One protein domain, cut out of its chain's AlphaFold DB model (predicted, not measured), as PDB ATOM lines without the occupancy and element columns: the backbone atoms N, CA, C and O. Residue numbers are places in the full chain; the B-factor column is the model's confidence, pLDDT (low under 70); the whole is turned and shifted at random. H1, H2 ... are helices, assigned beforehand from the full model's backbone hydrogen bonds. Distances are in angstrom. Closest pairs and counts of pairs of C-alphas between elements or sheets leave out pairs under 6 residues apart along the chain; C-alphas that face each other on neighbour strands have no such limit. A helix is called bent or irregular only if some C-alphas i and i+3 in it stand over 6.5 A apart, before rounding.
ATOM      1  N   ASN A   7     -12.792 -11.810  28.896       95.06
ATOM      2  CA  ASN A   7     -13.782 -12.789  28.440       95.06
ATOM      3  C   ASN A   7     -14.739 -12.242  27.366       95.06
ATOM      4  O   ASN A   7     -15.293 -13.029  26.604       95.06
ATOM      5  N   ASN A   8     -14.908 -10.921  27.269       94.31
ATOM      6  CA  ASN A   8     -15.742 -10.298  26.237       94.31
ATOM      7  C   ASN A   8     -15.030 -10.185  24.889       94.31
ATOM      8  O   ASN A   8     -15.676  -9.998  23.862       94.31
ATOM      9  N   ARG A   9     -13.693 -10.221  24.892       96.00
ATOM     10  CA  ARG A   9     -12.887  -9.898  23.711       96.00
ATOM     11  C   ARG A   9     -13.047 -10.921  22.590       96.00
ATOM     12  O   ARG A   9     -13.360 -10.479  21.496       96.00
ATOM     13  N   PRO A  10     -12.927 -12.247  22.809       97.50
ATOM     14  CA  PRO A  10     -12.945 -13.227  21.719       97.50
ATOM     15  C   PRO A  10     -14.117 -13.109  20.722       97.50
ATOM     16  O   PRO A  10     -13.854 -13.109  19.521       97.50
ATOM     17  N   PRO A  11     -15.390 -12.957  21.146       97.06
ATOM     18  CA  PRO A  11     -16.496 -12.808  20.194       97.06
ATOM     19  C   PRO A  11     -16.478 -11.475  19.426       97.06
ATOM     20  O   PRO A  11     -16.913 -11.428  18.275       97.06
ATOM     21  N   ILE A  12     -15.994 -10.391  20.042       97.50
ATOM     22  CA  ILE A  12     -15.815  -9.099  19.356       97.50
ATOM     23  C   ILE A  12     -14.644  -9.195  18.382       97.50
ATOM     24  O   ILE A  12     -14.736  -8.722  17.255       97.50
ATOM     25  N   ASP A  13     -13.563  -9.830  18.815       98.12
ATOM     26  CA  ASP A  13     -12.347 -10.043  18.054       98.12
ATOM     27  C   ASP A  13     -12.644 -10.763  16.736       98.12
ATOM     28  O   ASP A  13     -12.315 -10.257  15.665       98.12
ATOM     29  N   GLU A  14     -13.352 -11.891  16.807       97.88
ATOM     30  CA  GLU A  14     -13.775 -12.656  15.632       97.88
ATOM     31  C   GLU A  14     -14.580 -11.791  14.647       97.88
ATOM     32  O   GLU A  14     -14.288 -11.765  13.450       97.88
ATOM     33  N   ALA A  15     -15.558 -11.024  15.141       98.00
ATOM     34  CA  ALA A  15     -16.378 -10.158  14.297       98.00
ATOM     35  C   ALA A  15     -15.577  -8.995  13.684       98.00
ATOM     36  O   ALA A  15     -15.774  -8.655  12.514       98.00
ATOM     37  N   VAL A  16     -14.647  -8.407  14.445       98.38
ATOM     38  CA  VAL A  16     -13.718  -7.385  13.947       98.38
ATOM     39  C   VAL A  16     -12.824  -7.962  12.855       98.38
ATOM     40  O   VAL A  16     -12.615  -7.290  11.851       98.38
ATOM     41  N   ASP A  17     -12.321  -9.187  13.008       98.25
ATOM     42  CA  ASP A  17     -11.424  -9.808  12.028       98.25
ATOM     43  C   ASP A  17     -12.138 -10.089  10.697       98.25
ATOM     44  O   ASP A  17     -11.559  -9.855   9.631       98.25
ATOM     45  N   VAL A  18     -13.412 -10.498  10.742       97.69
ATOM     46  CA  VAL A  18     -14.259 -10.662   9.547       97.69
ATOM     47  C   VAL A  18     -14.484  -9.323   8.840       97.69
ATOM     48  O   VAL A  18     -14.257  -9.225   7.633       97.69
ATOM     49  N   LEU A  19     -14.878  -8.278   9.574       98.12
ATOM     50  CA  LEU A  19     -15.092  -6.942   9.005       98.12
ATOM     51  C   LEU A  19     -13.788  -6.335   8.463       98.12
ATOM     52  O   LEU A  19     -13.768  -5.750   7.381       98.12
ATOM     53  N   ALA A  20     -12.679  -6.511   9.183       97.75
ATOM     54  CA  ALA A  20     -11.365  -6.065   8.742       97.75
ATOM     55  C   ALA A  20     -10.946  -6.758   7.442       97.75
ATOM     56  O   ALA A  20     -10.384  -6.112   6.556       97.75
ATOM     57  N   LYS A  21     -11.257  -8.054   7.311       97.31
ATOM     58  CA  LYS A  21     -11.005  -8.811   6.086       97.31
ATOM     59  C   LYS A  21     -11.822  -8.270   4.916       97.31
ATOM     60  O   LYS A  21     -11.241  -8.063   3.860       97.31
ATOM     61  N   GLU A  22     -13.118  -8.003   5.098       96.81
ATOM     62  CA  GLU A  22     -13.962  -7.422   4.039       96.81
ATOM     63  C   GLU A  22     -13.399  -6.083   3.547       96.81
ATOM     64  O   GLU A  22     -13.291  -5.863   2.340       96.81
ATOM     65  N   ILE A  23     -12.993  -5.202   4.468       96.50
ATOM     66  CA  ILE A  23     -12.395  -3.911   4.110       96.50
ATOM     67  C   ILE A  23     -11.081  -4.115   3.347       96.50
ATOM     68  O   ILE A  23     -10.897  -3.508   2.293       96.50
ATOM     69  N   ALA A  24     -10.183  -4.969   3.849       95.62
ATOM     70  CA  ALA A  24      -8.899  -5.234   3.204       95.62
ATOM     71  C   ALA A  24      -9.075  -5.839   1.801       95.62
ATOM     72  O   ALA A  24      -8.455  -5.364   0.854       95.62
ATOM     73  N   ASP A  25      -9.965  -6.825   1.652       95.88
ATOM     74  CA  ASP A  25     -10.293  -7.440   0.361       95.88
ATOM     75  C   ASP A  25     -10.864  -6.403  -0.622       95.88
ATOM     76  O   ASP A  25     -10.518  -6.406  -1.802       95.88
ATOM     77  N   ALA A  26     -11.725  -5.494  -0.151       95.12
ATOM     78  CA  ALA A  26     -12.289  -4.438  -0.986       95.12
ATOM     79  C   ALA A  26     -11.226  -3.431  -1.444       95.12
ATOM     80  O   ALA A  26     -11.261  -2.998  -2.596       95.12
ATOM     81  N   MET A  27     -10.288  -3.060  -0.571       94.12
ATOM     82  CA  MET A  27      -9.188  -2.164  -0.935       94.12
ATOM     83  C   MET A  27      -8.250  -2.820  -1.952       94.12
ATOM     84  O   MET A  27      -7.907  -2.199  -2.956       94.12
ATOM     85  N   GLU A  28      -7.898  -4.088  -1.732       93.62
ATOM     86  CA  GLU A  28      -7.066  -4.892  -2.634       93.62
ATOM     87  C   GLU A  28      -7.719  -5.028  -4.019       93.62
ATOM     88  O   GLU A  28      -7.125  -4.661  -5.036       93.62
ATOM     89  N   ALA A  29      -8.986  -5.453  -4.068       93.31
ATOM     90  CA  ALA A  29      -9.725  -5.640  -5.317       93.31
ATOM     91  C   ALA A  29      -9.841  -4.348  -6.144       93.31
ATOM     92  O   ALA A  29      -9.794  -4.393  -7.375       93.31
ATOM     93  N   ASN A  30      -9.962  -3.197  -5.476       91.94
ATOM     94  CA  ASN A  30     -10.072  -1.889  -6.124       91.94
ATOM     95  C   ASN A  30      -8.719  -1.184  -6.322       91.94
ATOM     96  O   ASN A  30      -8.689  -0.088  -6.879       91.94
ATOM     97  N   LYS A  31      -7.602  -1.804  -5.907       89.75
ATOM     98  CA  LYS A  31      -6.247  -1.218  -5.932       89.75
ATOM     99  C   LYS A  31      -6.174   0.134  -5.216       89.75
ATOM    100  O   LYS A  31      -5.493   1.061  -5.658       89.75
ATOM    101  N   GLU A  32      -6.904   0.255  -4.116       88.19
ATOM    102  CA  GLU A  32      -6.985   1.479  -3.328       88.19
ATOM    103  C   GLU A  32      -5.730   1.657  -2.474       88.19
ATOM    104  O   GLU A  32      -5.384   0.813  -1.649       88.19
ATOM    105  N   THR A  33      -5.068   2.802  -2.633       77.69
ATOM    106  CA  THR A  33      -3.856   3.147  -1.876       77.69
ATOM    107  C   THR A  33      -4.062   4.281  -0.878       77.69
ATOM    108  O   THR A  33      -3.168   4.526  -0.077       77.69
ATOM    109  N   ALA A  34      -5.216   4.960  -0.906       80.75
ATOM    110  CA  ALA A  34      -5.511   6.111  -0.047       80.75
ATOM    111  C   ALA A  34      -6.958   6.159   0.490       80.75
ATOM    112  O   ALA A  34      -7.272   7.030   1.286       80.75
ATOM    113  N   GLU A  35      -7.834   5.213   0.128       88.75
ATOM    114  CA  GLU A  35      -9.275   5.253   0.473       88.75
ATOM    115  C   GLU A  35      -9.628   4.577   1.809       88.75
ATOM    116  O   GLU A  35     -10.789   4.257   2.085       88.75
ATOM    117  N   LEU A  36      -8.634   4.347   2.673       92.31
ATOM    118  CA  LEU A  36      -8.850   3.679   3.957       92.31
ATOM    119  C   LEU A  36      -9.901   4.411   4.806       92.31
ATOM    120  O   LEU A  36     -10.777   3.763   5.382       92.31
ATOM    121  N   GLY A  37      -9.836   5.743   4.886       94.06
ATOM    122  CA  GLY A  37     -10.744   6.530   5.716       94.06
ATOM    123  C   GLY A  37     -12.186   6.446   5.224       94.06
ATOM    124  O   GLY A  37     -13.105   6.287   6.030       94.06
ATOM    125  N   SER A  38     -12.390   6.449   3.904       95.12
ATOM    126  CA  SER A  38     -13.695   6.218   3.274       95.12
ATOM    127  C   SER A  38     -14.277   4.858   3.673       95.12
ATOM    128  O   SER A  38     -15.427   4.778   4.116       95.12
ATOM    129  N   ARG A  39     -13.477   3.785   3.582       96.12
ATOM    130  CA  ARG A  39     -13.899   2.418   3.935       96.12
ATOM    131  C   ARG A  39     -14.203   2.269   5.424       96.12
ATOM    132  O   ARG A  39     -15.249   1.728   5.786       96.12
ATOM    133  N   LEU A  40     -13.332   2.797   6.282       97.06
ATOM    134  CA  LEU A  40     -13.519   2.791   7.732       97.06
ATOM    135  C   LEU A  40     -14.771   3.569   8.141       97.06
ATOM    136  O   LEU A  40     -15.570   3.055   8.916       97.06
ATOM    137  N   ARG A  41     -14.997   4.768   7.588       97.19
ATOM    138  CA  ARG A  41     -16.187   5.576   7.898       97.19
ATOM    139  C   ARG A  41     -17.480   4.847   7.545       97.19
ATOM    140  O   ARG A  41     -18.419   4.885   8.334       97.19
ATOM    141  N   LEU A  42     -17.539   4.171   6.395       96.00
ATOM    142  CA  LEU A  42     -18.710   3.369   6.025       96.00
ATOM    143  C   LEU A  42     -18.985   2.272   7.062       96.00
ATOM    144  O   LEU A  42     -20.122   2.132   7.512       96.00
ATOM    145  N   ALA A  43     -17.945   1.552   7.486       97.62
ATOM    146  CA  ALA A  43     -18.061   0.519   8.509       97.62
ATOM    147  C   ALA A  43     -18.481   1.095   9.873       97.62
ATOM    148  O   ALA A  43     -19.405   0.582  10.503       97.62
ATOM    149  N   PHE A  44     -17.862   2.195  10.312       98.31
ATOM    150  CA  PHE A  44     -18.183   2.862  11.576       98.31
ATOM    151  C   PHE A  44     -19.632   3.342  11.615       98.31
ATOM    152  O   PHE A  44     -20.337   3.071  12.586       98.31
ATOM    153  N   MET A  45     -20.100   3.993  10.546       97.69
ATOM    154  CA  MET A  45     -21.484   4.450  10.443       97.69
ATOM    155  C   MET A  45     -22.469   3.282  10.417       97.69
ATOM    156  O   MET A  45     -23.523   3.376  11.039       97.69
ATOM    157  N   ALA A  46     -22.145   2.178   9.737       96.00
ATOM    158  CA  ALA A  46     -22.994   0.989   9.724       96.00
ATOM    159  C   ALA A  46     -23.134   0.371  11.128       96.00
ATOM    160  O   ALA A  46     -24.255   0.108  11.566       96.00
ATOM    161  N   VAL A  47     -22.025   0.224  11.867       97.75
ATOM    162  CA  VAL A  47     -22.042  -0.255  13.261       97.75
ATOM    163  C   VAL A  47     -22.837   0.700  14.158       97.75
ATOM    164  O   VAL A  47     -23.736   0.277  14.883       97.75
ATOM    165  N   ALA A  48     -22.535   1.999  14.095       97.56
ATOM    166  CA  ALA A  48     -23.122   3.009  14.971       97.56
ATOM    167  C   ALA A  48     -24.627   3.194  14.737       97.56
ATOM    168  O   ALA A  48     -25.393   3.273  15.697       97.56
ATOM    169  N   ARG A  49     -25.075   3.213  13.475       96.00
ATOM    170  CA  ARG A  49     -26.505   3.297  13.141       96.00
ATOM    171  C   ARG A  49     -27.264   2.054  13.589       96.00
ATOM    172  O   ARG A  49     -28.369   2.197  14.096       96.00
ATOM    173  N   TYR A  50     -26.666   0.865  13.472       95.62
ATOM    174  CA  TYR A  50     -27.277  -0.359  13.993       95.62
ATOM    175  C   TYR A  50     -27.494  -0.266  15.508       95.62
ATOM    176  O   TYR A  50     -28.605  -0.495  15.977       95.62
ATOM    177  N   ILE A  51     -26.465   0.145  16.263       96.06
ATOM    178  CA  ILE A  51     -26.566   0.363  17.716       96.06
ATOM    179  C   ILE A  51     -27.652   1.393  18.040       96.06
ATOM    180  O   ILE A  51     -28.520   1.122  18.867       96.06
ATOM    181  N   ARG A  52     -27.644   2.547  17.360       95.50
ATOM    182  CA  ARG A  52     -28.644   3.607  17.542       95.50
ATOM    183  C   ARG A  52     -30.062   3.085  17.350       95.50
ATOM    184  O   ARG A  52     -30.925   3.343  18.189       95.50
ATOM    185  N   ASP A  53     -30.309   2.403  16.236       94.38
ATOM    186  CA  ASP A  53     -31.645   1.939  15.872       94.38
ATOM    187  C   ASP A  53     -32.133   0.890  16.882       94.38
ATOM    188  O   ASP A  53     -33.229   1.044  17.421       94.38
ATOM    189  N   SER A  54     -31.282  -0.084  17.235       93.44
ATOM    190  CA  SER A  54     -31.579  -1.096  18.256       93.44
ATOM    191  C   SER A  54     -31.897  -0.491  19.625       93.44
ATOM    192  O   SER A  54     -32.920  -0.832  20.216       93.44
ATOM    193  N   GLU A  55     -31.076   0.439  20.116       93.38
ATOM    194  CA  GLU A  55     -31.284   1.105  21.413       93.38
ATOM    195  C   GLU A  55     -32.522   2.015  21.418       93.38
ATOM    196  O   GLU A  55     -33.167   2.195  22.449       93.38
ATOM    197  N   SER A  56     -32.899   2.553  20.254       92.38
ATOM    198  CA  SER A  56     -34.118   3.354  20.080       92.38
ATOM    199  C   SER A  56     -35.389   2.504  19.938       92.38
ATOM    200  O   SER A  56     -36.466   3.055  19.704       92.38
ATOM    201  N   GLY A  57     -35.282   1.171  20.000       90.31
ATOM    202  CA  GLY A  57     -36.393   0.248  19.753       90.31
ATOM    203  C   GLY A  57     -36.868   0.226  18.296       90.31
ATOM    204  O   GLY A  57     -37.950  -0.286  18.005       90.31
ATOM    205  N   LYS A  58     -36.085   0.788  17.369       87.38
ATOM    206  CA  LYS A  58     -36.368   0.742  15.935       87.38
ATOM    207  C   LYS A  58     -35.771  -0.543  15.358       87.38
ATOM    208  O   LYS A  58     -34.666  -0.932  15.737       87.38
ATOM    209  N   PRO A  59     -36.460  -1.215  14.422       78.56
ATOM    210  CA  PRO A  59     -35.834  -2.305  13.695       78.56
ATOM    211  C   PRO A  59     -34.620  -1.743  12.938       78.56
ATOM    212  O   PRO A  59     -34.763  -0.717  12.265       78.56
ATOM    213  N   PRO A  60     -33.439  -2.382  13.029       74.62
ATOM    214  CA  PRO A  60     -32.295  -1.972  12.232       74.62
ATOM    215  C   PRO A  60     -32.667  -2.005  10.753       74.62
ATOM    216  O   PRO A  60     -33.366  -2.923  10.310       74.62
ATOM    217  N   ALA A  61     -32.205  -1.019   9.983       67.88
ATOM    218  CA  ALA A  61     -32.410  -1.023   8.541       67.88
ATOM    219  C   ALA A  61     -31.908  -2.352   7.947       67.88
ATOM    220  O   ALA A  61     -30.757  -2.745   8.157       67.88
ATOM    221  N   ALA A  62     -32.782  -3.053   7.219       61.09
ATOM    222  CA  ALA A  62     -32.415  -4.304   6.573       61.09
ATOM    223  C   ALA A  62     -31.257  -4.041   5.600       61.09
ATOM    224  O   ALA A  62     -31.404  -3.278   4.643       61.09
ATOM    225  N   SER A  63     -30.101  -4.667   5.827       57.72
ATOM    226  CA  SER A  63     -29.086  -4.741   4.783       57.72
ATOM    227  C   SER A  63     -29.637  -5.629   3.671       57.72
ATOM    228  O   SER A  63     -30.082  -6.745   3.922       57.72
ATOM    229  N   GLY A  64     -29.554  -5.187   2.413       56.34
ATOM    230  CA  GLY A  64     -29.844  -6.046   1.253       56.34
ATOM    231  C   GLY A  64     -28.906  -7.264   1.132       56.34
ATOM    232  O   GLY A  64     -29.055  -8.068   0.217       56.34
ATOM    233  N   LYS A  65     -27.936  -7.396   2.046       57.88
ATOM    234  CA  LYS A  65     -27.048  -8.545   2.223       57.88
ATOM    235  C   LYS A  65     -27.490  -9.348   3.447       57.88
ATOM    236  O   LYS A  65     -27.634  -8.791   4.532       57.88
ATOM    237  N   THR A  66     -27.630 -10.660   3.285       52.19
ATOM    238  CA  THR A  66     -28.041 -11.616   4.331       52.19
ATOM    239  C   THR A  66     -27.033 -11.730   5.489       52.19
ATOM    240  O   THR A  66     -27.377 -12.239   6.553       52.19
ATOM    241  N   GLN A  67     -25.797 -11.252   5.298       65.69
ATOM    242  CA  GLN A  67     -24.735 -11.180   6.306       65.69
ATOM    243  C   GLN A  67     -23.886  -9.924   6.060       65.69
ATOM    244  O   GLN A  67     -22.972  -9.947   5.244       65.69
ATOM    245  N   ASP A  68     -24.217  -8.818   6.721       90.00
ATOM    246  CA  ASP A  68     -23.394  -7.603   6.742       90.00
ATOM    247  C   ASP A  68     -22.429  -7.675   7.949       90.00
ATOM    248  O   ASP A  68     -22.902  -7.661   9.094       90.00
ATOM    249  N   PRO A  69     -21.101  -7.785   7.740       95.81
ATOM    250  CA  PRO A  69     -20.123  -7.885   8.826       95.81
ATOM    251  C   PRO A  69     -20.150  -6.723   9.822       95.81
ATOM    252  O   PRO A  69     -19.918  -6.940  11.013       95.81
ATOM    253  N   ALA A  70     -20.492  -5.507   9.386       96.38
ATOM    254  CA  ALA A  70     -20.627  -4.367  10.288       96.38
ATOM    255  C   ALA A  70     -21.836  -4.538  11.220       96.38
ATOM    256  O   ALA A  70     -21.733  -4.322  12.429       96.38
ATOM    257  N   GLN A  71     -22.967  -5.007  10.690       94.12
ATOM    258  CA  GLN A  71     -24.136  -5.321  11.517       94.12
ATOM    259  C   GLN A  71     -23.885  -6.515  12.444       94.12
ATOM    260  O   GLN A  71     -24.354  -6.522  13.583       94.12
ATOM    261  N   ALA A  72     -23.128  -7.517  11.988       94.88
ATOM    262  CA  ALA A  72     -22.736  -8.649  12.821       94.88
ATOM    263  C   ALA A  72     -21.884  -8.193  14.016       94.88
ATOM    264  O   ALA A  72     -22.159  -8.594  15.147       94.88
ATOM    265  N   LEU A  73     -20.912  -7.302  13.790       97.88
ATOM    266  CA  LEU A  73     -20.117  -6.694  14.858       97.88
ATOM    267  C   LEU A  73     -20.990  -5.900  15.841       97.88
ATOM    268  O   LEU A  73     -20.882  -6.097  17.051       97.88
ATOM    269  N   ALA A  74     -21.888  -5.052  15.336       96.94
ATOM    270  CA  ALA A  74     -22.806  -4.277  16.171       96.94
ATOM    271  C   ALA A  74     -23.691  -5.173  17.051       96.94
ATOM    272  O   ALA A  74     -23.863  -4.905  18.239       96.94
ATOM    273  N   ARG A  75     -24.195  -6.279  16.496       95.19
ATOM    274  CA  ARG A  75     -24.975  -7.262  17.253       95.19
ATOM    275  C   ARG A  75     -24.155  -7.904  18.365       95.19
ATOM    276  O   ARG A  75     -24.630  -7.959  19.488       95.19
ATOM    277  N   ARG A  76     -22.914  -8.322  18.090       96.31
ATOM    278  CA  ARG A  76     -22.031  -8.885  19.128       96.31
ATOM    279  C   ARG A  76     -21.781  -7.902  20.267       96.31
ATOM    280  O   ARG A  76     -21.833  -8.306  21.425       96.31
ATOM    281  N   ILE A  77     -21.551  -6.629  19.945       97.06
ATOM    282  CA  ILE A  77     -21.399  -5.555  20.935       97.06
ATOM    283  C   ILE A  77     -22.646  -5.463  21.828       97.06
ATOM    284  O   ILE A  77     -22.525  -5.469  23.052       97.06
ATOM    285  N   LEU A  78     -23.840  -5.427  21.230       95.44
ATOM    286  CA  LEU A  78     -25.102  -5.318  21.965       95.44
ATOM    287  C   LEU A  78     -25.433  -6.574  22.783       95.44
ATOM    288  O   LEU A  78     -25.872  -6.443  23.923       95.44
ATOM    289  N   ASP A  79     -25.202  -7.773  22.246       94.50
ATOM    290  CA  ASP A  79     -25.442  -9.044  22.944       94.50
ATOM    291  C   ASP A  79     -24.623  -9.108  24.244       94.50
ATOM    292  O   ASP A  79     -25.136  -9.461  25.309       94.50
ATOM    293  N   ILE A  80     -23.350  -8.706  24.169       95.00
ATOM    294  CA  ILE A  80     -22.450  -8.636  25.323       95.00
ATOM    295  C   ILE A  80     -22.916  -7.550  26.292       95.00
ATOM    296  O   ILE A  80     -23.073  -7.826  27.480       95.00
ATOM    297  N   ALA A  81     -23.206  -6.344  25.801       92.56
ATOM    298  CA  ALA A  81     -23.650  -5.234  26.640       92.56
ATOM    299  C   ALA A  81     -24.955  -5.539  27.392       92.56
ATOM    300  O   ALA A  81     -25.104  -5.190  28.565       92.56
ATOM    301  N   THR A  82     -25.885  -6.243  26.740       89.62
ATOM    302  CA  THR A  82     -27.168  -6.653  27.328       89.62
ATOM    303  C   THR A  82     -26.961  -7.575  28.527       89.62
ATOM    304  O   THR A  82     -27.717  -7.496  29.495       89.62
ATOM    305  N   SER A  83     -25.899  -8.392  28.524       90.81
ATOM    306  CA  SER A  83     -25.566  -9.264  29.658       90.81
ATOM    307  C   SER A  83     -25.233  -8.500  30.948       90.81
ATOM    308  O   SER A  83     -25.358  -9.068  32.032       90.81
ATOM    309  N   TYR A  84     -24.879  -7.210  30.861       87.56
ATOM    310  CA  TYR A  84     -24.635  -6.366  32.037       87.56
ATOM    311  C   TYR A  84     -25.903  -5.777  32.643       87.56
ATOM    312  O   TYR A  84     -25.858  -5.302  33.774       87.56
ATOM    313  N   GLY A  85     -27.022  -5.762  31.914       85.81
ATOM    314  CA  GLY A  85     -28.248  -5.096  32.362       85.81
ATOM    315  C   GLY A  85     -28.099  -3.577  32.539       85.81
ATOM    316  O   GLY A  85     -28.898  -2.962  33.241       85.81
ATOM    317  N   ILE A  86     -27.076  -2.966  31.925       86.50
ATOM    318  CA  ILE A  86     -26.780  -1.532  32.029       86.50
ATOM    319  C   ILE A  86     -27.100  -0.856  30.698       86.50
ATOM    320  O   ILE A  86     -26.515  -1.160  29.657       86.50
ATOM    321  N   LYS A  87     -28.004   0.123  30.746       87.44
ATOM    322  CA  LYS A  87     -28.339   0.976  29.604       87.44
ATOM    323  C   LYS A  87     -27.108   1.775  29.157       87.44
ATOM    324  O   LYS A  87     -26.457   2.405  29.985       87.44
ATOM    325  N   GLY A  88     -26.786   1.746  27.861       89.25
ATOM    326  CA  GLY A  88     -25.559   2.368  27.337       89.25
ATOM    327  C   GLY A  88     -24.273   1.571  27.600       89.25
ATOM    328  O   GLY A  88     -23.181   2.050  27.284       89.25
ATOM    329  N   GLY A  89     -24.383   0.354  28.151       91.12
ATOM    330  CA  GLY A  89     -23.242  -0.505  28.470       91.12
ATOM    331  C   GLY A  89     -22.348  -0.825  27.269       91.12
ATOM    332  O   GLY A  89     -21.171  -1.054  27.467       91.12
ATOM    333  N   TRP A  90     -22.872  -0.731  26.043       95.31
ATOM    334  CA  TRP A  90     -22.173  -1.001  24.778       95.31
ATOM    335  C   TRP A  90     -21.024  -0.040  24.445       95.31
ATOM    336  O   TRP A  90     -20.256  -0.298  23.516       95.31
ATOM    337  N   THR A  91     -20.910   1.093  25.143       96.25
ATOM    338  CA  THR A  91     -19.909   2.131  24.836       96.25
ATOM    339  C   THR A  91     -18.469   1.624  24.972       96.25
ATOM    340  O   THR A  91     -17.619   1.978  24.151       96.25
ATOM    341  N   GLY A  92     -18.190   0.760  25.954       95.56
ATOM    342  CA  GLY A  92     -16.862   0.172  26.159       95.56
ATOM    343  C   GLY A  92     -16.481  -0.824  25.062       95.56
ATOM    344  O   GLY A  92     -15.382  -0.768  24.507       95.56
ATOM    345  N   GLU A  93     -17.411  -1.701  24.704       97.06
ATOM    346  CA  GLU A  93     -17.276  -2.732  23.675       97.06
ATOM    347  C   GLU A  93     -17.136  -2.105  22.291       97.06
ATOM    348  O   GLU A  93     -16.279  -2.533  21.518       97.06
ATOM    349  N   LEU A  94     -17.905  -1.049  21.997       98.12
ATOM    350  CA  LEU A  94     -17.760  -0.274  20.767       98.12
ATOM    351  C   LEU A  94     -16.378   0.383  20.685       98.12
ATOM    352  O   LEU A  94     -15.722   0.298  19.645       98.12
ATOM    353  N   ASN A  95     -15.917   0.999  21.780       97.88
ATOM    354  CA  ASN A  95     -14.599   1.627  21.839       97.88
ATOM    355  C   ASN A  95     -13.480   0.616  21.548       97.88
ATOM    356  O   ASN A  95     -12.628   0.851  20.687       97.88
ATOM    357  N   TYR A  96     -13.532  -0.546  22.203       97.44
ATOM    358  CA  TYR A  96     -12.599  -1.643  21.964       97.44
ATOM    359  C   TYR A  96     -12.655  -2.155  20.518       97.44
ATOM    360  O   TYR A  96     -11.617  -2.240  19.858       97.44
ATOM    361  N   ALA A  97     -13.852  -2.449  20.004       98.25
ATOM    362  CA  ALA A  97     -14.050  -2.995  18.665       98.25
ATOM    363  C   ALA A  97     -13.486  -2.079  17.572       98.25
ATOM    364  O   ALA A  97     -12.722  -2.525  16.716       98.25
ATOM    365  N   VAL A  98     -13.821  -0.787  17.621       98.25
ATOM    366  CA  VAL A  98     -13.349   0.203  16.644       98.25
ATOM    367  C   VAL A  98     -11.837   0.411  16.773       98.25
ATOM    368  O   VAL A  98     -11.137   0.420  15.761       98.25
ATOM    369  N   THR A  99     -11.300   0.482  17.996       96.19
ATOM    370  CA  THR A  99      -9.846   0.575  18.228       96.19
ATOM    371  C   THR A  99      -9.094  -0.621  17.642       96.19
ATOM    372  O   THR A  99      -8.011  -0.463  17.075       96.19
ATOM    373  N   ARG A 100      -9.656  -1.830  17.752       95.88
ATOM    374  CA  ARG A 100      -9.082  -3.048  17.165       95.88
ATOM    375  C   ARG A 100      -9.189  -3.038  15.642       95.88
ATOM    376  O   ARG A 100      -8.209  -3.352  14.973       95.88
ATOM    377  N   LEU A 101     -10.326  -2.614  15.089       97.12
ATOM    378  CA  LEU A 101     -10.543  -2.531  13.641       97.12
ATOM    379  C   LEU A 101      -9.528  -1.601  12.954       97.12
ATOM    380  O   LEU A 101      -8.972  -1.966  11.917       97.12
ATOM    381  N   LEU A 102      -9.227  -0.451  13.572       94.31
ATOM    382  CA  LEU A 102      -8.207   0.499  13.104       94.31
ATOM    383  C   LEU A 102      -6.811  -0.116  12.959       94.31
ATOM    384  O   LEU A 102      -6.007   0.372  12.172       94.31
ATOM    385  N   GLN A 103      -6.512  -1.164  13.723       92.12
ATOM    386  CA  GLN A 103      -5.233  -1.872  13.671       92.12
ATOM    387  C   GLN A 103      -5.306  -3.081  12.735       92.12
ATOM    388  O   GLN A 103      -4.373  -3.340  11.977       92.12
ATOM    389  N   ALA A 104      -6.427  -3.805  12.766       95.19
ATOM    390  CA  ALA A 104      -6.615  -5.037  12.016       95.19
ATOM    391  C   ALA A 104      -6.560  -4.810  10.498       95.19
ATOM    392  O   ALA A 104      -5.900  -5.583   9.805       95.19
ATOM    393  N   VAL A 105      -7.187  -3.746   9.975       94.88
ATOM    394  CA  VAL A 105      -7.193  -3.473   8.524       94.88
ATOM    395  C   VAL A 105      -5.775  -3.193   7.989       94.88
ATOM    396  O   VAL A 105      -5.331  -3.943   7.114       94.88
ATOM    397  N   PRO A 106      -5.010  -2.213   8.525       91.88
ATOM    398  CA  PRO A 106      -3.610  -2.011   8.142       91.88
ATOM    399  C   PRO A 106      -2.742  -3.257   8.282       91.88
ATOM    400  O   PRO A 106      -1.940  -3.559   7.400       91.88
ATOM    401  N   TYR A 107      -2.909  -4.001   9.379       92.12
ATOM    402  CA  TYR A 107      -2.121  -5.201   9.632       92.12
ATOM    403  C   TYR A 107      -2.366  -6.282   8.576       92.12
ATOM    404  O   TYR A 107      -1.415  -6.911   8.112       92.12
ATOM    405  N   GLN A 108      -3.619  -6.482   8.155       94.25
ATOM    406  CA  GLN A 108      -3.939  -7.429   7.089       94.25
ATOM    407  C   GLN A 108      -3.310  -7.023   5.753       94.25
ATOM    408  O   GLN A 108      -2.693  -7.871   5.109       94.25
ATOM    409  N   LEU A 109      -3.415  -5.751   5.356       92.75
ATOM    410  CA  LEU A 109      -2.831  -5.250   4.104       92.75
ATOM    411  C   LEU A 109      -1.300  -5.353   4.110       92.75
ATOM    412  O   LEU A 109      -0.700  -5.804   3.136       92.75
ATOM    413  N   TYR A 110      -0.664  -5.034   5.239       91.81
ATOM    414  CA  TYR A 110       0.775  -5.220   5.417       91.81
ATOM    415  C   TYR A 110       1.184  -6.697   5.315       91.81
ATOM    416  O   TYR A 110       2.089  -7.044   4.561       91.81
ATOM    417  N   LYS A 111       0.489  -7.599   6.023       93.75
ATOM    418  CA  LYS A 111       0.805  -9.038   6.024       93.75
ATOM    419  C   LYS A 111       0.678  -9.676   4.635       93.75
ATOM    420  O   LYS A 111       1.384 -10.639   4.347       93.75
ATOM    421  N   ARG A 112      -0.218  -9.158   3.792       93.00
ATOM    422  CA  ARG A 112      -0.413  -9.604   2.402       93.00
ATOM    423  C   ARG A 112       0.629  -9.037   1.430       93.00
ATOM    424  O   ARG A 112       0.697  -9.497   0.300       93.00
ATOM    425  N   GLY A 113       1.449  -8.077   1.859       91.06
ATOM    426  CA  GLY A 113       2.430  -7.403   1.007       91.06
ATOM    427  C   GLY A 113       1.853  -6.260   0.167       91.06
ATOM    428  O   GLY A 113       2.602  -5.641  -0.585       91.06
ATOM    429  N   GLU A 114       0.567  -5.933   0.330       90.06
ATOM    430  CA  GLU A 114      -0.066  -4.789  -0.339       90.06
ATOM    431  C   GLU A 114       0.551  -3.472   0.141       90.06
ATOM    432  O   GLU A 114       0.768  -2.539  -0.635       90.06
ATOM    433  N   TRP A 115       0.880  -3.398   1.434       87.94
ATOM    434  CA  TRP A 115       1.588  -2.268   2.030       87.94
ATOM    435  C   TRP A 115       2.981  -2.685   2.486       87.94
ATOM    436  O   TRP A 115       3.156  -3.712   3.131       87.94
ATOM    437  N   GLN A 116       3.980  -1.848   2.206       85.00
ATOM    438  CA  GLN A 116       5.371  -2.129   2.591       85.00
ATOM    439  C   GLN A 116       5.662  -1.842   4.067       85.00
ATOM    440  O   GLN A 116       6.658  -2.316   4.596       85.00
ATOM    441  N   GLU A 117       4.833  -1.025   4.721       79.88
ATOM    442  CA  GLU A 117       4.992  -0.651   6.126       79.88
ATOM    443  C   GLU A 117       3.610  -0.623   6.793       79.88
ATOM    444  O   GLU A 117       2.660  -0.129   6.176       79.88
ATOM    445  N   PRO A 118       3.483  -1.104   8.042       70.69
ATOM    446  CA  PRO A 118       2.202  -1.153   8.745       70.69
ATOM    447  C   PRO A 118       1.731   0.225   9.241       70.69
ATOM    448  O   PRO A 118       0.563   0.381   9.592       70.69
ATOM    449  N   LEU A 119       2.623   1.223   9.284       70.50
ATOM    450  CA  LEU A 119       2.368   2.568   9.805       70.50
ATOM    451  C   LEU A 119       2.879   3.635   8.835       70.50
ATOM    452  O   LEU A 119       4.080   3.792   8.644       70.50
ATOM    453  N   ARG A 120       1.955   4.401   8.249       75.31
ATOM    454  CA  ARG A 120       2.234   5.560   7.386       75.31
ATOM    455  C   ARG A 120       1.400   6.744   7.852       75.31
ATOM    456  O   ARG A 120       0.278   6.551   8.315       75.31
ATOM    457  N   TYR A 121       1.905   7.964   7.666       79.50
ATOM    458  CA  TYR A 121       1.181   9.176   8.065       79.50
ATOM    459  C   TYR A 121      -0.240   9.219   7.509       79.50
ATOM    460  O   TYR A 121      -1.186   9.487   8.242       79.50
ATOM    461  N   TRP A 122      -0.396   8.931   6.215       83.00
ATOM    462  CA  TRP A 122      -1.699   9.020   5.567       83.00
ATOM    463  C   TRP A 122      -2.692   7.991   6.126       83.00
ATOM    464  O   TRP A 122      -3.860   8.319   6.249       83.00
ATOM    465  N   ILE A 123      -2.241   6.803   6.560       85.50
ATOM    466  CA  ILE A 123      -3.094   5.804   7.238       85.50
ATOM    467  C   ILE A 123      -3.654   6.407   8.527       85.50
ATOM    468  O   ILE A 123      -4.853   6.327   8.789       85.50
ATOM    469  N   TYR A 124      -2.783   7.046   9.312       86.94
ATOM    470  CA  TYR A 124      -3.177   7.734  10.535       86.94
ATOM    471  C   TYR A 124      -4.144   8.896  10.249       86.94
ATOM    472  O   TYR A 124      -5.194   8.992  10.885       86.94
ATOM    473  N   ALA A 125      -3.820   9.755   9.279       89.88
ATOM    474  CA  ALA A 125      -4.632  10.917   8.927       89.88
ATOM    475  C   ALA A 125      -6.032  10.513   8.429       89.88
ATOM    476  O   ALA A 125      -7.031  11.069   8.887       89.88
ATOM    477  N   GLU A 126      -6.113   9.502   7.562       92.88
ATOM    478  CA  GLU A 126      -7.362   8.929   7.051       92.88
ATOM    479  C   GLU A 126      -8.216   8.325   8.175       92.88
ATOM    480  O   GLU A 126      -9.418   8.586   8.257       92.88
ATOM    481  N   ALA A 127      -7.602   7.568   9.091       93.62
ATOM    482  CA  ALA A 127      -8.291   6.998  10.245       93.62
ATOM    483  C   ALA A 127      -8.868   8.084  11.172       93.62
ATOM    484  O   ALA A 127     -10.041   8.026  11.546       93.62
ATOM    485  N   VAL A 128      -8.076   9.108  11.511       94.75
ATOM    486  CA  VAL A 128      -8.528  10.251  12.325       94.75
ATOM    487  C   VAL A 128      -9.649  11.022  11.626       94.75
ATOM    488  O   VAL A 128     -10.632  11.406  12.271       94.75
ATOM    489  N   GLY A 129      -9.540  11.218  10.310       95.94
ATOM    490  CA  GLY A 129     -10.582  11.830   9.492       95.94
ATOM    491  C   GLY A 129     -11.885  11.029   9.519       95.94
ATOM    492  O   GLY A 129     -12.952  11.604   9.738       95.94
ATOM    493  N   ALA A 130     -11.805   9.703   9.378       97.25
ATOM    494  CA  ALA A 130     -12.957   8.808   9.448       97.25
ATOM    495  C   ALA A 130     -13.663   8.877  10.809       97.25
ATOM    496  O   ALA A 130     -14.884   9.042  10.847       97.25
ATOM    497  N   LEU A 131     -12.914   8.815  11.916       98.06
ATOM    498  CA  LEU A 131     -13.461   8.931  13.276       98.06
ATOM    499  C   LEU A 131     -14.154  10.283  13.490       98.06
ATOM    500  O   LEU A 131     -15.289  10.332  13.960       98.06
ATOM    501  N   THR A 132     -13.497  11.377  13.092       97.94
ATOM    502  CA  THR A 132     -14.019  12.744  13.257       97.94
ATOM    503  C   THR A 132     -15.313  12.940  12.476       97.94
ATOM    504  O   THR A 132     -16.311  13.396  13.028       97.94
ATOM    505  N   ARG A 133     -15.324  12.550  11.195       97.94
ATOM    506  CA  ARG A 133     -16.513  12.676  10.345       97.94
ATOM    507  C   ARG A 133     -17.654  11.792  10.832       97.94
ATOM    508  O   ARG A 133     -18.787  12.246  10.826       97.94
ATOM    509  N   THR A 134     -17.354  10.579  11.303       98.38
ATOM    510  CA  THR A 134     -18.365   9.690  11.897       98.38
ATOM    511  C   THR A 134     -19.004  10.340  13.124       98.38
ATOM    512  O   THR A 134     -20.224  10.393  13.213       98.38
ATOM    513  N   ALA A 135     -18.207  10.902  14.040       97.94
ATOM    514  CA  ALA A 135     -18.737  11.596  15.213       97.94
ATOM    515  C   ALA A 135     -19.639  12.785  14.832       97.94
ATOM    516  O   ALA A 135     -20.681  12.984  15.447       97.94
ATOM    517  N   TRP A 136     -19.274  13.556  13.805       97.75
ATOM    518  CA  TRP A 136     -20.089  14.679  13.331       97.75
ATOM    519  C   TRP A 136     -21.384  14.243  12.650       97.75
ATOM    520  O   TRP A 136     -22.431  14.822  12.925       97.75
ATOM    521  N   ASP A 137     -21.330  13.218  11.799       97.69
ATOM    522  CA  ASP A 137     -22.530  12.655  11.178       97.69
ATOM    523  C   ASP A 137     -23.490  12.140  12.263       97.69
ATOM    524  O   ASP A 137     -24.684  12.420  12.233       97.69
ATOM    525  N   LEU A 138     -22.962  11.445  13.276       96.88
ATOM    526  CA  LEU A 138     -23.748  10.943  14.405       96.88
ATOM    527  C   LEU A 138     -24.334  12.067  15.257       96.88
ATOM    528  O   LEU A 138     -25.488  11.954  15.664       96.88
ATOM    529  N   HIS A 139     -23.588  13.150  15.482       95.81
ATOM    530  CA  HIS A 139     -24.093  14.336  16.173       95.81
ATOM    531  C   HIS A 139     -25.275  14.965  15.425       95.81
ATOM    532  O   HIS A 139     -26.249  15.363  16.052       95.81
ATOM    533  N   ALA A 140     -25.218  15.010  14.091       96.31
ATOM    534  CA  ALA A 140     -26.311  15.527  13.272       96.31
ATOM    535  C   ALA A 140     -27.514  14.566  13.181       96.31
ATOM    536  O   ALA A 140     -28.646  15.010  13.003       96.31
ATOM    537  N   GLU A 141     -27.283  13.251  13.258       94.00
ATOM    538  CA  GLU A 141     -28.316  12.219  13.101       94.00
ATOM    539  C   GLU A 141     -29.011  11.798  14.407       94.00
ATOM    540  O   GLU A 141     -30.087  11.195  14.349       94.00
ATOM    541  N   CYS A 142     -28.398  12.032  15.568       93.50
ATOM    542  CA  CYS A 142     -28.902  11.570  16.864       93.50
ATOM    543  C   CYS A 142     -29.529  12.705  17.684       93.50
ATOM    544  O   CYS A 142     -29.280  13.881  17.447       93.50
ATOM    545  N   ALA A 143     -30.352  12.334  18.665       89.62
ATOM    546  CA  ALA A 143     -30.887  13.273  19.645       89.62
ATOM    547  C   ALA A 143     -29.870  13.552  20.769       89.62
ATOM    548  O   ALA A 143     -28.927  12.781  20.968       89.62
ATOM    549  N   ASP A 144     -30.125  14.605  21.552       93.12
ATOM    550  CA  ASP A 144     -29.381  14.947  22.775       93.12
ATOM    551  C   ASP A 144     -29.728  13.989  23.934       93.12
ATOM    552  O   ASP A 144     -30.230  14.379  24.989       93.12
ATOM    553  N   ASP A 145     -29.489  12.697  23.730       94.50
ATOM    554  CA  ASP A 145     -29.736  11.627  24.689       94.50
ATOM    555  C   ASP A 145     -28.474  10.786  24.938       94.50
ATOM    556  O   ASP A 145     -27.372  11.095  24.479       94.50
ATOM    557  N   TYR A 146     -28.606   9.721  25.728       94.94
ATOM    558  CA  TYR A 146     -27.475   8.846  26.042       94.94
ATOM    559  C   TYR A 146     -26.945   8.078  24.813       94.94
ATOM    560  O   TYR A 146     -25.779   7.686  24.817       94.94
ATOM    561  N   ILE A 147     -27.766   7.872  23.775       96.31
ATOM    562  CA  ILE A 147     -27.372   7.185  22.539       96.31
ATOM    563  C   ILE A 147     -26.504   8.133  21.716       96.31
ATOM    564  O   ILE A 147     -25.369   7.790  21.389       96.31
ATOM    565  N   GLY A 148     -27.009   9.339  21.435       96.50
ATOM    566  CA  GLY A 148     -26.288  10.359  20.677       96.50
ATOM    567  C   GLY A 148     -24.983  10.763  21.356       96.50
ATOM    568  O   GLY A 148     -23.919  10.701  20.734       96.50
ATOM    569  N   ASN A 149     -25.037  11.074  22.655       96.38
ATOM    570  CA  ASN A 149     -23.850  11.434  23.432       96.38
ATOM    571  C   ASN A 149     -22.855  10.271  23.544       96.38
ATOM    572  O   ASN A 149     -21.650  10.481  23.397       96.38
ATOM    573  N   GLY A 150     -23.341   9.045  23.770       96.44
ATOM    574  CA  GLY A 150     -22.496   7.856  23.875       96.44
ATOM    575  C   GLY A 150     -21.762   7.548  22.571       96.44
ATOM    576  O   GLY A 150     -20.554   7.329  22.583       96.44
ATOM    577  N   LEU A 151     -22.467   7.587  21.435       97.62
ATOM    578  CA  LEU A 151     -21.884   7.303  20.125       97.62
ATOM    579  C   LEU A 151     -20.831   8.354  19.762       97.62
ATOM    580  O   LEU A 151     -19.688   7.998  19.478       97.62
ATOM    581  N   CYS A 152     -21.177   9.642  19.839       97.31
ATOM    582  CA  CYS A 152     -20.236  10.725  19.542       97.31
ATOM    583  C   CYS A 152     -19.014  10.673  20.467       97.31
ATOM    584  O   CYS A 152     -17.876  10.743  19.997       97.31
ATOM    585  N   GLY A 153     -19.244  10.496  21.772       96.62
ATOM    586  CA  GLY A 153     -18.191  10.422  22.780       96.62
ATOM    587  C   GLY A 153     -17.198   9.293  22.513       96.62
ATOM    588  O   GLY A 153     -15.992   9.523  22.579       96.62
ATOM    589  N   VAL A 154     -17.677   8.103  22.135       97.44
ATOM    590  CA  VAL A 154     -16.806   6.958  21.827       97.44
ATOM    591  C   VAL A 154     -15.867   7.261  20.658       97.44
ATOM    592  O   VAL A 154     -14.664   7.051  20.788       97.44
ATOM    593  N   PHE A 155     -16.364   7.784  19.535       98.00
ATOM    594  CA  PHE A 155     -15.505   8.052  18.372       98.00
ATOM    595  C   PHE A 155     -14.479   9.164  18.628       98.00
ATOM    596  O   PHE A 155     -13.343   9.067  18.157       98.00
ATOM    597  N   ILE A 156     -14.845  10.195  19.397       97.12
ATOM    598  CA  ILE A 156     -13.910  11.253  19.803       97.12
ATOM    599  C   ILE A 156     -12.828  10.705  20.739       97.12
ATOM    600  O   ILE A 156     -11.648  10.977  20.514       97.12
ATOM    601  N   ASP A 157     -13.205   9.887  21.724       96.25
ATOM    602  CA  ASP A 157     -12.271   9.276  22.675       96.25
ATOM    603  C   ASP A 157     -11.252   8.369  21.967       96.25
ATOM    604  O   ASP A 157     -10.046   8.486  22.190       96.25
ATOM    605  N   ILE A 158     -11.705   7.533  21.024       96.19
ATOM    606  CA  ILE A 158     -10.806   6.699  20.208       96.19
ATOM    607  C   ILE A 158      -9.848   7.569  19.397       96.19
ATOM    608  O   ILE A 158      -8.664   7.254  19.313       96.19
ATOM    609  N   LYS A 159     -10.332   8.659  18.792       95.31
ATOM    610  CA  LYS A 159      -9.500   9.571  17.994       95.31
ATOM    611  C   LYS A 159      -8.383  10.182  18.846       95.31
ATOM    612  O   LYS A 159      -7.233  10.217  18.404       95.31
ATOM    613  N   ASP A 160      -8.694  10.621  20.064       93.12
ATOM    614  CA  ASP A 160      -7.700  11.185  20.983       93.12
ATOM    615  C   ASP A 160      -6.712  10.119  21.489       93.12
ATOM    616  O   ASP A 160      -5.499  10.360  21.517       93.12
ATOM    617  N   GLU A 161      -7.180   8.908  21.809       91.06
ATOM    618  CA  GLU A 161      -6.287   7.818  22.208       91.06
ATOM    619  C   GLU A 161      -5.395   7.340  21.057       91.06
ATOM    620  O   GLU A 161      -4.197   7.128  21.262       91.06
ATOM    621  N   TYR A 162      -5.936   7.214  19.846       88.88
ATOM    622  CA  TYR A 162      -5.185   6.801  18.664       88.88
ATOM    623  C   TYR A 162      -4.065   7.799  18.357       88.88
ATOM    624  O   TYR A 162      -2.915   7.392  18.177       88.88
ATOM    625  N   LYS A 163      -4.355   9.108  18.429       86.88
ATOM    626  CA  LYS A 163      -3.329  10.156  18.361       86.88
ATOM    627  C   LYS A 163      -2.252   9.949  19.424       86.88
ATOM    628  O   LYS A 163      -1.075   9.907  19.093       86.88
ATOM    629  N   ARG A 164      -2.631   9.753  20.686       85.00
ATOM    630  CA  ARG A 164      -1.665   9.594  21.785       85.00
ATOM    631  C   ARG A 164      -0.806   8.326  21.676       85.00
ATOM    632  O   ARG A 164       0.343   8.332  22.099       85.00
ATOM    633  N   ARG A 165      -1.366   7.215  21.192       84.12
ATOM    634  CA  ARG A 165      -0.694   5.902  21.170       84.12
ATOM    635  C   ARG A 165       0.146   5.677  19.919       84.12
ATOM    636  O   ARG A 165       1.156   4.987  20.003       84.12
ATOM    637  N   VAL A 166      -0.289   6.205  18.777       82.38
ATOM    638  CA  VAL A 166       0.267   5.852  17.464       82.38
ATOM    639  C   VAL A 166       1.050   7.003  16.841       82.38
ATOM    640  O   VAL A 166       2.099   6.763  16.244       82.38
ATOM    641  N   ASN A 167       0.594   8.249  17.014       82.69
ATOM    642  CA  ASN A 167       1.211   9.401  16.353       82.69
ATOM    643  C   ASN A 167       2.646   9.636  16.837       82.69
ATOM    644  O   ASN A 167       3.536   9.770  16.012       82.69
ATOM    645  N   THR A 168       2.898   9.587  18.149       81.50
ATOM    646  CA  THR A 168       4.236   9.851  18.708       81.50
ATOM    647  C   THR A 168       5.292   8.870  18.190       81.50
ATOM    648  O   THR A 168       6.402   9.273  17.851       81.50
ATOM    649  N   ALA A 169       4.958   7.580  18.078       80.44
ATOM    650  CA  ALA A 169       5.886   6.582  17.542       80.44
ATOM    651  C   ALA A 169       6.190   6.833  16.055       80.44
ATOM    652  O   ALA A 169       7.335   6.699  15.619       80.44
ATOM    653  N   TYR A 170       5.174   7.230  15.284       82.50
ATOM    654  CA  TYR A 170       5.337   7.602  13.883       82.50
ATOM    655  C   TYR A 170       6.169   8.884  13.714       82.50
ATOM    656  O   TYR A 170       7.111   8.901  12.923       82.50
ATOM    657  N   GLU A 171       5.861   9.936  14.475       84.44
ATOM    658  CA  GLU A 171       6.592  11.208  14.475       84.44
ATOM    659  C   GLU A 171       8.063  10.994  14.824       84.44
ATOM    660  O   GLU A 171       8.932  11.486  14.106       84.44
ATOM    661  N   ALA A 172       8.358  10.176  15.839       85.44
ATOM    662  CA  ALA A 172       9.729   9.819  16.178       85.44
ATOM    663  C   ALA A 172      10.463   9.141  15.016       85.44
ATOM    664  O   ALA A 172      11.580   9.535  14.679       85.44
ATOM    665  N   ALA A 173       9.826   8.179  14.345       83.25
ATOM    666  CA  ALA A 173      10.412   7.534  13.174       83.25
ATOM    667  C   ALA A 173      10.686   8.531  12.030       83.25
ATOM    668  O   ALA A 173      11.728   8.440  11.378       83.25
ATOM    669  N   GLN A 174       9.793   9.502  11.795       85.88
ATOM    670  CA  GLN A 174      10.005  10.532  10.772       85.88
ATOM    671  C   GLN A 174      11.116  11.512  11.149       85.88
ATOM    672  O   GLN A 174      11.960  11.803  10.305       85.88
ATOM    673  N   ILE A 175      11.174  11.967  12.403       87.81
ATOM    674  CA  ILE A 175      12.236  12.859  12.885       87.81
ATOM    675  C   ILE A 175      13.608  12.196  12.718       87.81
ATOM    676  O   ILE A 175      14.543  12.829  12.233       87.81
ATOM    677  N   MET A 176      13.733  10.905  13.036       85.06
ATOM    678  CA  MET A 176      14.996  10.179  12.864       85.06
ATOM    679  C   MET A 176      15.377   9.974  11.394       85.06
ATOM    680  O   MET A 176      16.559   9.980  11.057       85.06
ATOM    681  N   LYS A 177      14.389   9.793  10.513       86.50
ATOM    682  CA  LYS A 177      14.608   9.573   9.078       86.50
ATOM    683  C   LYS A 177      14.911  10.864   8.315       86.50
ATOM    684  O   LYS A 177      15.696  10.841   7.370       86.50
ATOM    685  N   SER A 178      14.250  11.958   8.674       89.31
ATOM    686  CA  SER A 178      14.177  13.177   7.860       89.31
ATOM    687  C   SER A 178      14.660  14.436   8.578       89.31
ATOM    688  O   SER A 178      14.757  15.486   7.947       89.31
ATOM    689  N   GLY A 179      15.005  14.335   9.861       87.50
ATOM    690  CA  GLY A 179      15.264  15.479  10.725       87.50
ATOM    691  C   GLY A 179      13.977  16.053  11.318       87.50
ATOM    692  O   GLY A 179      12.876  15.839  10.811       87.50
ATOM    693  N   ASP A 180      14.124  16.784  12.421       86.75
ATOM    694  CA  ASP A 180      13.019  17.507  13.048       86.75
ATOM    695  C   ASP A 180      12.773  18.829  12.308       86.75
ATOM    696  O   ASP A 180      13.699  19.623  12.125       86.75
ATOM    697  N   CYS A 181      11.534  19.067  11.871       85.12
ATOM    698  CA  CYS A 181      11.156  20.301  11.184       85.12
ATOM    699  C   CYS A 181      10.899  21.472  12.144       85.12
ATOM    700  O   CYS A 181      10.807  22.617  11.696       85.12
ATOM    701  N   TYR A 182      10.812  21.217  13.453       81.06
ATOM    702  CA  TYR A 182      10.717  22.260  14.466       81.06
ATOM    703  C   TYR A 182      12.119  22.781  14.820       81.06
ATOM    704  O   TYR A 182      12.782  22.328  15.754       81.06
TER     705      TYR A 182
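This is residues 7 to 182 of the 213 residues of an uncharacterized protein of Spirochaetes bacterium RIFOXYC1_FULL_54_7 (UniProt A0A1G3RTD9). H2 and H4 fill the middle of a helix bundle, the hairpin of H5 and H6a covers one side, H1 and H3 the other; H6b runs past one end. The printed part, all helix in class, has 176 residues with H1 to H6 in order. It is compact, radius of gyration of the C-alphas 16.7 A, spanning 54 by 35 by 33 A.

Find C-alpha 7 at (-13.782, -12.789, 28.440), where H1, residues 7 to 29, begins, only just irregular: C-alphas 7 and 10 are 6.8 A apart. H2 is 36 to 55, H3 69 to 82, H4 91 to 111, H5 121 to 141. H6, one helix by its hydrogen bonds, is bent, C-alphas 165 and 168 being 6.8 A apart: H6a is residues 146 to 165, H6b residues 168 to 178, with C-alpha 178 at (14.177, 13.177, 7.860).

Start at the hub, H2, which touches H5; their closest C-alphas, Gly 37 and Glu 126, are 4.4 A apart. O i to N i+4 pairs within hydrogen-bond range are 17 of 19 in H1, 15 of 17 in H4.

The printed part has no cut; in the long link, residues 56 to 68, look for 61 to 67, under pLDDT 70.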